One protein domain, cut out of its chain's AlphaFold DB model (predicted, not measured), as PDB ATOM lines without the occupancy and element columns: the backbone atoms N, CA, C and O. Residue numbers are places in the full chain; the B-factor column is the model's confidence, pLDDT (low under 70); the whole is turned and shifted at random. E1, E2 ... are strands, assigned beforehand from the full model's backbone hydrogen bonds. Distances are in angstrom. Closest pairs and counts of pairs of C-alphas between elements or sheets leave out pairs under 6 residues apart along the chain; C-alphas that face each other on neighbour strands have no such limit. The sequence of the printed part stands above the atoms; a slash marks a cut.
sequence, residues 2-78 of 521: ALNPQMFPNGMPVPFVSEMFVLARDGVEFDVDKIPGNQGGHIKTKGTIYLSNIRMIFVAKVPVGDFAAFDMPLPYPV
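Overview. This is residues 2 to 78 of the 521 residues of a protein of Senna tora (UniProt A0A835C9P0). Picture one twisted sheet of four antiparallel strands, each folding back beside the one before, with three of them sharply bent along their length. The stretch before E1 starts beside edge strand E4, where residues 2 to 3 make a short pairing, and then passes over one face of the sheet to reach E1 at the other edge; the loop of residues 33 to 42 lies at one end of the strands and the tail of residues 74 to 78 at the other. You have 77 printed residues, with no named helix and four named strands, E1, E2, E3 and E4 in chain order, which is also the order across the sheet. The class is all strand, with 39 of the 77 printed residues in strands. The whole is compact, with a radius of gyration of the C-alphas of 12.5 A, and rounded, spanning 37 by 32 by 20 A.

Along the chain. Start in the sheet, at C-alpha 21, (50.540, -73.015, 162.432), where E1 begins. It is the longest strand by residues, residues 21 to 32, and measures 22.9 A from first to last C-alpha; look at Gly 27, where it bends by 90 degrees. Next find C-alpha 43 at (36.667, -79.315, 182.321); from there E2 runs through residues 43 to 52 over 23.5 A and bends by 81 degrees at Lys 46. E3, residues 55 to 64, covers 22.0 A and bends by 85 degrees at Lys 61. E4 is shorter, residues 67 to 73 and 17.6 A, and ends at C-alpha 73, (41.295, -82.157, 163.282). Before the sheet, residues 2 to 20 form a stretch of 19 residues with no named element, whose C-alphas lie 7 to 19 A from the mean of all C-alphas.

Arrangement. The four strands form a meander, each strand the antiparallel neighbour of the one before, with E1 and E4 as edge strands and E2 and E3 as inner strands. From edge to edge the strands' lines turn by 59 degrees, and the way across the sheet turns by 27 degrees. E1 and E2 are a hairpin with 161 degrees between their directions; look for N 25 and O 49, 2.9 A apart and within hydrogen-bond range, and for the C-alphas of Asp 26 and Thr 48, which face each other at 4.0 A. E2 and E3 are a hairpin at 146 degrees, where N 50 and O 57 are within hydrogen-bond range at 2.7 A. E3 and E4 are a hairpin at 171 degrees; N 58 and O 70 are within hydrogen-bond range at 2.8 A, as are N 64 and O 67 at 3.0 A. Between E1 and E3 the closest C-alphas are those of Phe 30 and Phe 58, 7.8 A apart. E1 and E4 are apart. Beside E4, residues 2 to 3 pair antiparallel with its residues 70 to 71.

Size, cuts and confidence. The two C-alphas farthest apart are those of Ser 18 and Gln 39, at 37.1 A, while those of Ala 2 and Val 78, first and last in the printed part, are 20.4 A apart. The printed part has no cut. The links from E2 to E3 and from E3 to E4 are tight, with 2 residues each; the link from E1 to E2, with 10 residues, is short, and no link is long. The mean pLDDT of the printed part is 91.8; look in the B-factor column at residues 38 to 40 and 76 to 78 for the six residues where the model's confidence is under 70.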
ATOM      1  N   ALA A   2      41.979 -86.169 169.641       84.56
ATOM      2  CA  ALA A   2      42.951 -86.761 170.556       84.56
ATOM      3  C   ALA A   2      43.073 -85.905 171.821       84.56
ATOM      4  O   ALA A   2      43.149 -84.677 171.750       84.56
ATOM      5  N   LEU A   3      43.071 -86.566 172.977       87.38
ATOM      6  CA  LEU A   3      43.442 -85.951 174.247       87.38
ATOM      7  C   LEU A   3      44.966 -85.991 174.358       87.38
ATOM      8  O   LEU A   3      45.564 -87.036 174.118       87.38
ATOM      9  N   ASN A   4      45.567 -84.860 174.721       93.31
ATOM     10  CA  ASN A   4      47.003 -84.691 174.942       93.31
ATOM     11  C   ASN A   4      47.879 -85.093 173.739       93.31
ATOM     12  O   ASN A   4      48.640 -86.058 173.831       93.31
ATOM     13  N   PRO A   5      47.806 -84.362 172.606       94.81
ATOM     14  CA  PRO A   5      48.788 -84.520 171.534       94.81
ATOM     15  C   PRO A   5      50.219 -84.323 172.055       94.81
ATOM     16  O   PRO A   5      50.437 -83.697 173.094       94.81
ATOM     17  N   GLN A   6      51.207 -84.808 171.302       96.44
ATOM     18  CA  GLN A   6      52.609 -84.550 171.619       96.44
ATOM     19  C   GLN A   6      52.889 -83.041 171.617       96.44
ATOM     20  O   GLN A   6      52.538 -82.316 170.680       96.44
ATOM     21  N   MET A   7      53.531 -82.580 172.683       96.81
ATOM     22  CA  MET A   7      53.945 -81.194 172.867       96.81
ATOM     23  C   MET A   7      55.455 -81.155 173.070       96.81
ATOM     24  O   MET A   7      56.034 -82.050 173.685       96.81
ATOM     25  N   PHE A   8      56.093 -80.098 172.584       97.00
ATOM     26  CA  PHE A   8      57.459 -79.772 172.960       97.00
ATOM     27  C   PHE A   8      57.542 -79.464 174.467       97.00
ATOM     28  O   PHE A   8      56.536 -79.084 175.075       97.00
ATOM     29  N   PRO A   9      58.740 -79.519 175.082       96.19
ATOM     30  CA  PRO A   9      58.925 -79.167 176.495       96.19
ATOM     31  C   PRO A   9      58.443 -77.755 176.875       96.19
ATOM     32  O   PRO A   9      58.170 -77.482 178.039       96.19
ATOM     33  N   ASN A  10      58.314 -76.851 175.899       94.94
ATOM     34  CA  ASN A  10      57.796 -75.494 176.082       94.94
ATOM     35  C   ASN A  10      56.253 -75.385 175.998       94.94
ATOM     36  O   ASN A  10      55.726 -74.276 176.058       94.94
ATOM     37  N   GLY A  11      55.532 -76.499 175.828       95.00
ATOM     38  CA  GLY A  11      54.071 -76.541 175.706       95.00
ATOM     39  C   GLY A  11      53.529 -76.232 174.305       95.00
ATOM     40  O   GLY A  11      52.317 -76.190 174.116       95.00
ATOM     41  N   MET A  12      54.390 -76.018 173.308       97.12
ATOM     42  CA  MET A  12      53.949 -75.845 171.924       97.12
ATOM     43  C   MET A  12      53.598 -77.211 171.309       97.12
ATOM     44  O   MET A  12      54.373 -78.155 171.473       97.12
ATOM     45  N   PRO A  13      52.473 -77.352 170.587       97.56
ATOM     46  CA  PRO A  13      52.150 -78.601 169.905       97.56
ATOM     47  C   PRO A  13      53.192 -78.940 168.832       97.56
ATOM     48  O   PRO A  13      53.653 -78.058 168.104       97.56
ATOM     49  N   VAL A  14      53.544 -80.222 168.722       97.88
ATOM     50  CA  VAL A  14      54.469 -80.708 167.691       97.88
ATOM     51  C   VAL A  14      53.727 -80.778 166.347       97.88
ATOM     52  O   VAL A  14      52.736 -81.514 166.257       97.88
ATOM     53  N   PRO A  15      54.144 -80.017 165.314       97.19
ATOM     54  CA  PRO A  15      53.492 -80.050 164.008       97.19
ATOM     55  C   PRO A  15      53.748 -81.384 163.294       97.19
ATOM     56  O   PRO A  15      54.840 -81.944 163.377       97.19
ATOM     57  N   PHE A  16      52.757 -81.878 162.552       96.12
ATOM     58  CA  PHE A  16      52.952 -82.963 161.591       96.12
ATOM     59  C   PHE A  16      53.795 -82.499 160.391       96.12
ATOM     60  O   PHE A  16      53.952 -81.305 160.132       96.12
ATOM     61  N   VAL A  17      54.303 -83.449 159.602       96.31
ATOM     62  CA  VAL A  17      54.984 -83.135 158.337       96.31
ATOM     63  C   VAL A  17      54.028 -82.348 157.432       96.31
ATOM     64  O   VAL A  17      52.923 -82.801 157.145       96.31
ATOM     65  N   SER A  18      54.459 -81.172 156.964       96.25
ATOM     66  CA  SER A  18      53.651 -80.212 156.181       96.25
ATOM     67  C   SER A  18      52.509 -79.511 156.939       96.25
ATOM     68  O   SER A  18      51.675 -78.835 156.325       96.25
ATOM     69  N   GLU A  19      52.465 -79.624 158.265       97.06
ATOM     70  CA  GLU A  19      51.596 -78.795 159.091       97.06
ATOM     71  C   GLU A  19      52.237 -77.426 159.336       97.06
ATOM     72  O   GLU A  19      53.402 -77.320 159.716       97.06
ATOM     73  N   MET A  20      51.460 -76.361 159.151       96.44
ATOM     74  CA  MET A  20      51.877 -74.995 159.458       96.44
ATOM     75  C   MET A  20      50.871 -74.344 160.398       96.44
ATOM     76  O   MET A  20      49.675 -74.288 160.096       96.44
ATOM     77  N   PHE A  21      51.356 -73.811 161.520       97.25
ATOM     78  CA  PHE A  21      50.540 -73.015 162.432       97.25
ATOM     79  C   PHE A  21      50.292 -71.625 161.846       97.25
ATOM     80  O   PHE A  21      51.220 -70.864 161.587       97.25
ATOM     81  N   VAL A  22      49.017 -71.304 161.641       97.38
ATOM     82  CA  VAL A  22      48.557 -70.048 161.037       97.38
ATOM     83  C   VAL A  22      48.206 -69.019 162.112       97.38
ATOM     84  O   VAL A  22      48.371 -67.819 161.905       97.38
ATOM     85  N   LEU A  23      47.711 -69.471 163.267       97.62
ATOM     86  CA  LEU A  23      47.289 -68.600 164.360       97.62
ATOM     87  C   LEU A  23      47.604 -69.243 165.712       97.62
ATOM     88  O   LEU A  23      47.349 -70.428 165.907       97.62
ATOM     89  N   ALA A  24      48.064 -68.432 166.663       98.06
ATOM     90  CA  ALA A  24      48.120 -68.781 168.077       98.06
ATOM     91  C   ALA A  24      47.484 -67.657 168.906       98.06
ATOM     92  O   ALA A  24      47.723 -66.473 168.647       98.06
ATOM     93  N   ARG A  25      46.655 -68.002 169.895       97.94
ATOM     94  CA  ARG A  25      46.021 -67.019 170.782       97.94
ATOM     95  C   ARG A  25      45.953 -67.520 172.217       97.94
ATOM     96  O   ARG A  25      45.233 -68.471 172.500       97.94
ATOM     97  N   ASP A  26      46.668 -66.833 173.105       98.06
ATOM     98  CA  ASP A  26      46.650 -67.079 174.553       98.06
ATOM     99  C   ASP A  26      45.390 -66.494 175.221       98.06
ATOM    100  O   ASP A  26      44.710 -65.614 174.677       98.06
ATOM    101  N   GLY A  27      45.091 -66.982 176.424       97.25
ATOM    102  CA  GLY A  27      44.006 -66.514 177.282       97.25
ATOM    103  C   GLY A  27      42.614 -66.971 176.846       97.25
ATOM    104  O   GLY A  27      41.621 -66.361 177.248       97.25
ATOM    105  N   VAL A  28      42.521 -68.012 176.019       97.81
ATOM    106  CA  VAL A  28      41.244 -68.577 175.573       97.81
ATOM    107  C   VAL A  28      40.652 -69.429 176.690       97.81
ATOM    108  O   VAL A  28      41.329 -70.291 177.247       97.81
ATOM    109  N   GLU A  29      39.391 -69.163 177.029       97.56
ATOM    110  CA  GLU A  29      38.598 -70.005 177.924       97.56
ATOM    111  C   GLU A  29      38.085 -71.213 177.141       97.56
ATOM    112  O   GLU A  29      37.446 -71.059 176.099       97.56
ATOM    113  N   PHE A  30      38.389 -72.401 177.645       96.38
ATOM    114  CA  PHE A  30      38.001 -73.674 177.067       96.38
ATOM    115  C   PHE A  30      37.153 -74.428 178.072       96.38
ATOM    116  O   PHE A  30      37.525 -74.575 179.239       96.38
ATOM    117  N   ASP A  31      35.988 -74.836 177.605       95.38
ATOM    118  CA  ASP A  31      34.948 -75.459 178.395       95.38
ATOM    119  C   ASP A  31      34.482 -76.677 177.594       95.38
ATOM    120  O   ASP A  31      33.929 -76.530 176.500       95.38
ATOM    121  N   VAL A  32      34.828 -77.868 178.080       91.94
ATOM    122  CA  VAL A  32      34.434 -79.134 177.462       91.94
ATOM    123  C   VAL A  32      33.762 -79.996 178.500       91.94
ATOM    124  O   VAL A  32      34.270 -80.212 179.600       91.94
ATOM    125  N   ASP A  33      32.616 -80.515 178.097       91.06
ATOM    126  CA  ASP A  33      31.801 -81.392 178.907       91.06
ATOM    127  C   ASP A  33      31.974 -82.848 178.463       91.06
ATOM    128  O   ASP A  33      32.295 -83.124 177.304       91.06
ATOM    129  N   LYS A  34      31.714 -83.788 179.378       86.62
ATOM    130  CA  LYS A  34      31.673 -85.238 179.094       86.62
ATOM    131  C   LYS A  34      32.975 -85.836 178.534       86.62
ATOM    132  O   LYS A  34      32.924 -86.723 177.682       86.62
ATOM    133  N   ILE A  35      34.141 -85.412 179.028       82.06
ATOM    134  CA  ILE A  35      35.404 -86.080 178.671       82.06
ATOM    135  C   ILE A  35      35.428 -87.479 179.321       82.06
ATOM    136  O   ILE A  35      35.366 -87.579 180.553       82.06
ATOM    137  N   PRO A  36      35.498 -88.572 178.534       74.56
ATOM    138  CA  PRO A  36      35.557 -89.924 179.081       74.56
ATOM    139  C   PRO A  36      36.873 -90.121 179.848       74.56
ATOM    140  O   PRO A  36      37.944 -89.831 179.325       74.56
ATOM    141  N   GLY A  37      36.789 -90.590 181.097       74.56
ATOM    142  CA  GLY A  37      37.949 -90.871 181.963       74.56
ATOM    143  C   GLY A  37      37.897 -90.178 183.328       74.56
ATOM    144  O   GLY A  37      38.240 -90.791 184.331       74.56
ATOM    145  N   ASN A  38      37.349 -88.963 183.403       60.91
ATOM    146  CA  ASN A  38      37.206 -88.219 184.661       60.91
ATOM    147  C   ASN A  38      35.738 -88.156 185.095       60.91
ATOM    148  O   ASN A  38      35.149 -87.103 184.984       60.91
ATOM    149  N   GLN A  39      35.098 -89.240 185.548       68.94
ATOM    150  CA  GLN A  39      33.778 -89.192 186.233       68.94
ATOM    151  C   GLN A  39      32.683 -88.273 185.605       68.94
ATOM    152  O   GLN A  39      31.916 -87.640 186.326       68.94
ATOM    153  N   GLY A  40      32.595 -88.157 184.270       69.12
ATOM    154  CA  GLY A  40      31.660 -87.215 183.618       69.12
ATOM    155  C   GLY A  40      32.045 -85.734 183.776       69.12
ATOM    156  O   GLY A  40      31.189 -84.856 183.762       69.12
ATOM    157  N   GLY A  41      33.335 -85.477 183.959       77.44
ATOM    158  CA  GLY A  41      33.924 -84.242 184.438       77.44
ATOM    159  C   GLY A  41      33.883 -83.146 183.395       77.44
ATOM    160  O   GLY A  41      34.510 -83.223 182.339       77.44
ATOM    161  N   HIS A  42      33.152 -82.104 183.751       90.81
ATOM    162  CA  HIS A  42      33.213 -80.795 183.140       90.81
ATOM    163  C   HIS A  42      34.614 -80.205 183.345       90.81
ATOM    164  O   HIS A  42      35.043 -80.000 184.484       90.81
ATOM    165  N   ILE A  43      35.353 -79.959 182.260       92.94
ATOM    166  CA  ILE A  43      36.667 -79.315 182.321       92.94
ATOM    167  C   ILE A  43      36.529 -77.882 181.834       92.94
ATOM    168  O   ILE A  43      36.241 -77.625 180.666       92.94
ATOM    169  N   LYS A  44      36.819 -76.943 182.735       95.44
ATOM    170  CA  LYS A  44      36.891 -75.518 182.435       95.44
ATOM    171  C   LYS A  44      38.272 -74.980 182.763       95.44
ATOM    172  O   LYS A  44      38.652 -74.899 183.929       95.44
ATOM    173  N   THR A  45      39.025 -74.586 181.742       96.81
ATOM    174  CA  THR A  45      40.391 -74.075 181.906       96.81
ATOM    175  C   THR A  45      40.694 -72.926 180.943       96.81
ATOM    176  O   THR A  45      39.913 -72.610 180.046       96.81
ATOM    177  N   LYS A  46      41.821 -72.246 181.164       98.06
ATOM    178  CA  LYS A  46      42.348 -71.193 180.287       98.06
ATOM    179  C   LYS A  46      43.631 -71.669 179.631       98.06
ATOM    180  O   LYS A  46      44.438 -72.345 180.268       98.06
ATOM    181  N   GLY A  47      43.841 -71.290 178.380       97.88
ATOM    182  CA  GLY A  47      44.979 -71.776 177.614       97.88
ATOM    183  C   GLY A  47      45.230 -71.020 176.323       97.88
ATOM    184  O   GLY A  47      44.650 -69.962 176.072       97.88
ATOM    185  N   THR A  48      46.112 -71.589 175.510       98.44
ATOM    186  CA  THR A  48      46.425 -71.099 174.170       98.44
ATOM    187  C   THR A  48      45.757 -71.986 173.135       98.44
ATOM    188  O   THR A  48      45.897 -73.205 173.177       98.44
ATOM    189  N   ILE A  49      45.035 -71.380 172.194       98.12
ATOM    190  CA  ILE A  49      44.523 -72.086 171.020       98.12
ATOM    191  C   ILE A  49      45.475 -71.873 169.841       98.12
ATOM    192  O   ILE A  49      45.856 -70.739 169.541       98.12
ATOM    193  N   TYR A  50      45.837 -72.961 169.182       98.19
ATOM    194  CA  TYR A  50      46.620 -73.014 167.959       98.19
ATOM    195  C   TYR A  50      45.707 -73.463 166.821       98.19
ATOM    196  O   TYR A  50      44.954 -74.425 166.958       98.19
ATOM    197  N   LEU A  51      45.771 -72.769 165.694       98.06
ATOM    198  CA  LEU A  51      45.099 -73.153 164.461       98.06
ATOM    199  C   LEU A  51      46.168 -73.412 163.409       98.06
ATOM    200  O   LEU A  51      46.945 -72.510 163.086       98.06
ATOM    201  N   SER A  52      46.200 -74.625 162.877       97.75
ATOM    202  CA  SER A  52      47.026 -74.985 161.731       97.75
ATOM    203  C   SER A  52      46.184 -75.118 160.464       97.75
ATOM    204  O   SER A  52      44.969 -74.917 160.467       97.75
ATOM    205  N   ASN A  53      46.838 -75.452 159.355       96.31
ATOM    206  CA  ASN A  53      46.178 -75.804 158.102       96.31
ATOM    207  C   ASN A  53      45.386 -77.128 158.161       96.31
ATOM    208  O   ASN A  53      44.594 -77.364 157.252       96.31
ATOM    209  N   ILE A  54      45.578 -77.974 159.183       96.69
ATOM    210  CA  ILE A  54      44.941 -79.306 159.263       96.69
ATOM    211  C   ILE A  54      44.213 -79.593 160.585       96.69
ATOM    212  O   ILE A  54      43.376 -80.492 160.628       96.69
ATOM    213  N   ARG A  55      44.482 -78.852 161.667       97.00
ATOM    214  CA  ARG A  55      43.838 -79.058 162.975       97.00
ATOM    215  C   ARG A  55      43.800 -77.797 163.828       97.00
ATOM    216  O   ARG A  55      44.478 -76.803 163.577       97.00
ATOM    217  N   MET A  56      42.966 -77.850 164.852       97.75
ATOM    218  CA  MET A  56      42.873 -76.863 165.910       97.75
ATOM    219  C   MET A  56      43.243 -77.540 167.224       97.75
ATOM    220  O   MET A  56      42.671 -78.566 167.583       97.75
ATOM    221  N   ILE A  57      44.190 -76.954 167.947       97.88
ATOM    222  CA  ILE A  57      44.744 -77.527 169.170       97.88
ATOM    223  C   ILE A  57      44.562 -76.516 170.292       97.88
ATOM    224  O   ILE A  57      44.982 -75.370 170.172       97.88
ATOM    225  N   PHE A  58      43.952 -76.924 171.393       98.06
ATOM    226  CA  PHE A  58      43.910 -76.134 172.616       98.06
ATOM    227  C   PHE A  58      44.919 -76.695 173.615       98.06
ATOM    228  O   PHE A  58      44.860 -77.875 173.939       98.06
ATOM    229  N   VAL A  59      45.824 -75.862 174.123       98.12
ATOM    230  CA  VAL A  59      46.795 -76.225 175.162       98.12
ATOM    231  C   VAL A  59      46.444 -75.482 176.443       98.12
ATOM    232  O   VAL A  59      46.435 -74.248 176.465       98.12
ATOM    233  N   ALA A  60      46.151 -76.214 177.515       97.88
ATOM    234  CA  ALA A  60      45.838 -75.633 178.812       97.88
ATOM    235  C   ALA A  60      47.087 -74.976 179.416       97.88
ATOM    236  O   ALA A  60      48.162 -75.567 179.456       97.88
ATOM    237  N   LYS A  61      46.946 -73.750 179.931       97.88
ATOM    238  CA  LYS A  61      48.053 -73.040 180.591       97.88
ATOM    239  C   LYS A  61      48.444 -73.703 181.911       97.88
ATOM    240  O   LYS A  61      49.605 -73.672 182.306       97.88
ATOM    241  N   VAL A  62      47.450 -74.258 182.598       96.88
ATOM    242  CA  VAL A  62      47.615 -75.101 183.779       96.88
ATOM    243  C   VAL A  62      46.832 -76.382 183.489       96.88
ATOM    244  O   VAL A  62      45.613 -76.285 183.296       96.88
ATOM    245  N   PRO A  63      47.497 -77.546 183.391       94.94
ATOM    246  CA  PRO A  63      46.811 -78.808 183.151       94.94
ATOM    247  C   PRO A  63      45.838 -79.107 184.298       94.94
ATOM    248  O   PRO A  63      46.107 -78.788 185.458       94.94
ATOM    249  N   VAL A  64      44.682 -79.682 183.967       93.56
ATOM    250  CA  VAL A  64      43.628 -80.020 184.936       93.56
ATOM    251  C   VAL A  64      43.507 -81.537 185.000       93.56
ATOM    252  O   VAL A  64      42.912 -82.157 184.121       93.56
ATOM    253  N   GLY A  65      44.097 -82.140 186.034       91.94
ATOM    254  CA  GLY A  65      44.298 -83.590 186.072       91.94
ATOM    255  C   GLY A  65      45.183 -84.024 184.904       91.94
ATOM    256  O   GLY A  65      46.196 -83.384 184.633       91.94
ATOM    257  N   ASP A  66      44.748 -85.043 184.167       91.62
ATOM    258  CA  ASP A  66      45.461 -85.525 182.981       91.62
ATOM    259  C   ASP A  66      45.186 -84.682 181.730       91.62
ATOM    260  O   ASP A  66      45.734 -84.960 180.671       91.62
ATOM    261  N   PHE A  67      44.340 -83.652 181.804       93.38
ATOM    262  CA  PHE A  67      44.040 -82.800 180.658       93.38
ATOM    263  C   PHE A  67      45.092 -81.692 180.506       93.38
ATOM    264  O   PHE A  67      45.046 -80.675 181.203       93.38
ATOM    265  N   ALA A  68      46.016 -81.875 179.566       96.38
ATOM    266  CA  ALA A  68      47.030 -80.892 179.195       96.38
ATOM    267  C   ALA A  68      46.701 -80.191 177.869       96.38
ATOM    268  O   ALA A  68      46.875 -78.977 177.751       96.38
ATOM    269  N   ALA A  69      46.186 -80.925 176.882       97.19
ATOM    270  CA  ALA A  69      45.813 -80.369 175.587       97.19
ATOM    271  C   ALA A  69      44.677 -81.156 174.912       97.19
ATOM    272  O   ALA A  69      44.424 -82.320 175.217       97.19
ATOM    273  N   PHE A  70      43.997 -80.518 173.964       96.19
ATOM    274  CA  PHE A  70      42.910 -81.088 173.173       96.19
ATOM    275  C   PHE A  70      43.140 -80.830 171.689       96.19
ATOM    276  O   PHE A  70      43.293 -79.679 171.284       96.19
ATOM    277  N   ASP A  71      43.141 -81.892 170.886       96.38
ATOM    278  CA  ASP A  71      43.352 -81.842 169.441       96.38
ATOM    279  C   ASP A  71      42.065 -82.182 168.675       96.38
ATOM    280  O   ASP A  71      41.508 -83.288 168.778       96.38
ATOM    281  N   MET A  72      41.617 -81.219 167.871       96.12
ATOM    282  CA  MET A  72      40.492 -81.345 166.963       96.12
ATOM    283  C   MET A  72      40.973 -81.196 165.509       96.12
ATOM    284  O   MET A  72      41.271 -80.075 165.085       96.12
ATOM    285  N   PRO A  73      41.002 -82.276 164.705       95.75
ATOM    286  CA  PRO A  73      41.295 -82.157 163.282       95.75
ATOM    287  C   PRO A  73      40.266 -81.241 162.622       95.75
ATOM    288  O   PRO A  73      39.063 -81.357 162.872       95.75
ATOM    289  N   LEU A  74      40.738 -80.316 161.788       93.75
ATOM    290  CA  LEU A  74      39.844 -79.536 160.954       93.75
ATOM    291  C   LEU A  74      39.336 -80.500 159.885       93.75
ATOM    292  O   LEU A  74      40.154 -81.149 159.228       93.75
ATOM    293  N   PRO A  75      38.014 -80.649 159.718       82.62
ATOM    294  CA  PRO A  75      37.502 -81.484 158.653       82.62
ATOM    295  C   PRO A  75      38.092 -80.981 157.337       82.62
ATOM    296  O   PRO A  75      37.966 -79.802 156.991       82.62
ATOM    297  N   TYR A  76      38.739 -81.889 156.606       57.81
ATOM    298  CA  TYR A  76      38.975 -81.694 155.182       57.81
ATOM    299  C   TYR A  76      37.628 -81.286 154.566       57.81
ATOM    300  O   TYR A  76      36.605 -81.826 155.006       57.81
ATOM    301  N   PRO A  77      37.576 -80.331 153.617       54.31
ATOM    302  CA  PRO A  77      36.322 -79.961 152.975       54.31
ATOM    303  C   PRO A  77      35.596 -81.241 152.578       54.31
ATOM    304  O   PRO A  77      36.138 -82.043 151.815       54.31
ATOM    305  N   VAL A  78      34.425 -81.449 153.190       44.88
ATOM    306  CA  VAL A  78      33.576 -82.618 152.965       44.88
ATOM    307  C   VAL A  78      33.502 -82.794 151.447       44.88
ATOM    308  O   VAL A  78      33.136 -81.824 150.767       44.88
TER     309      VAL A  78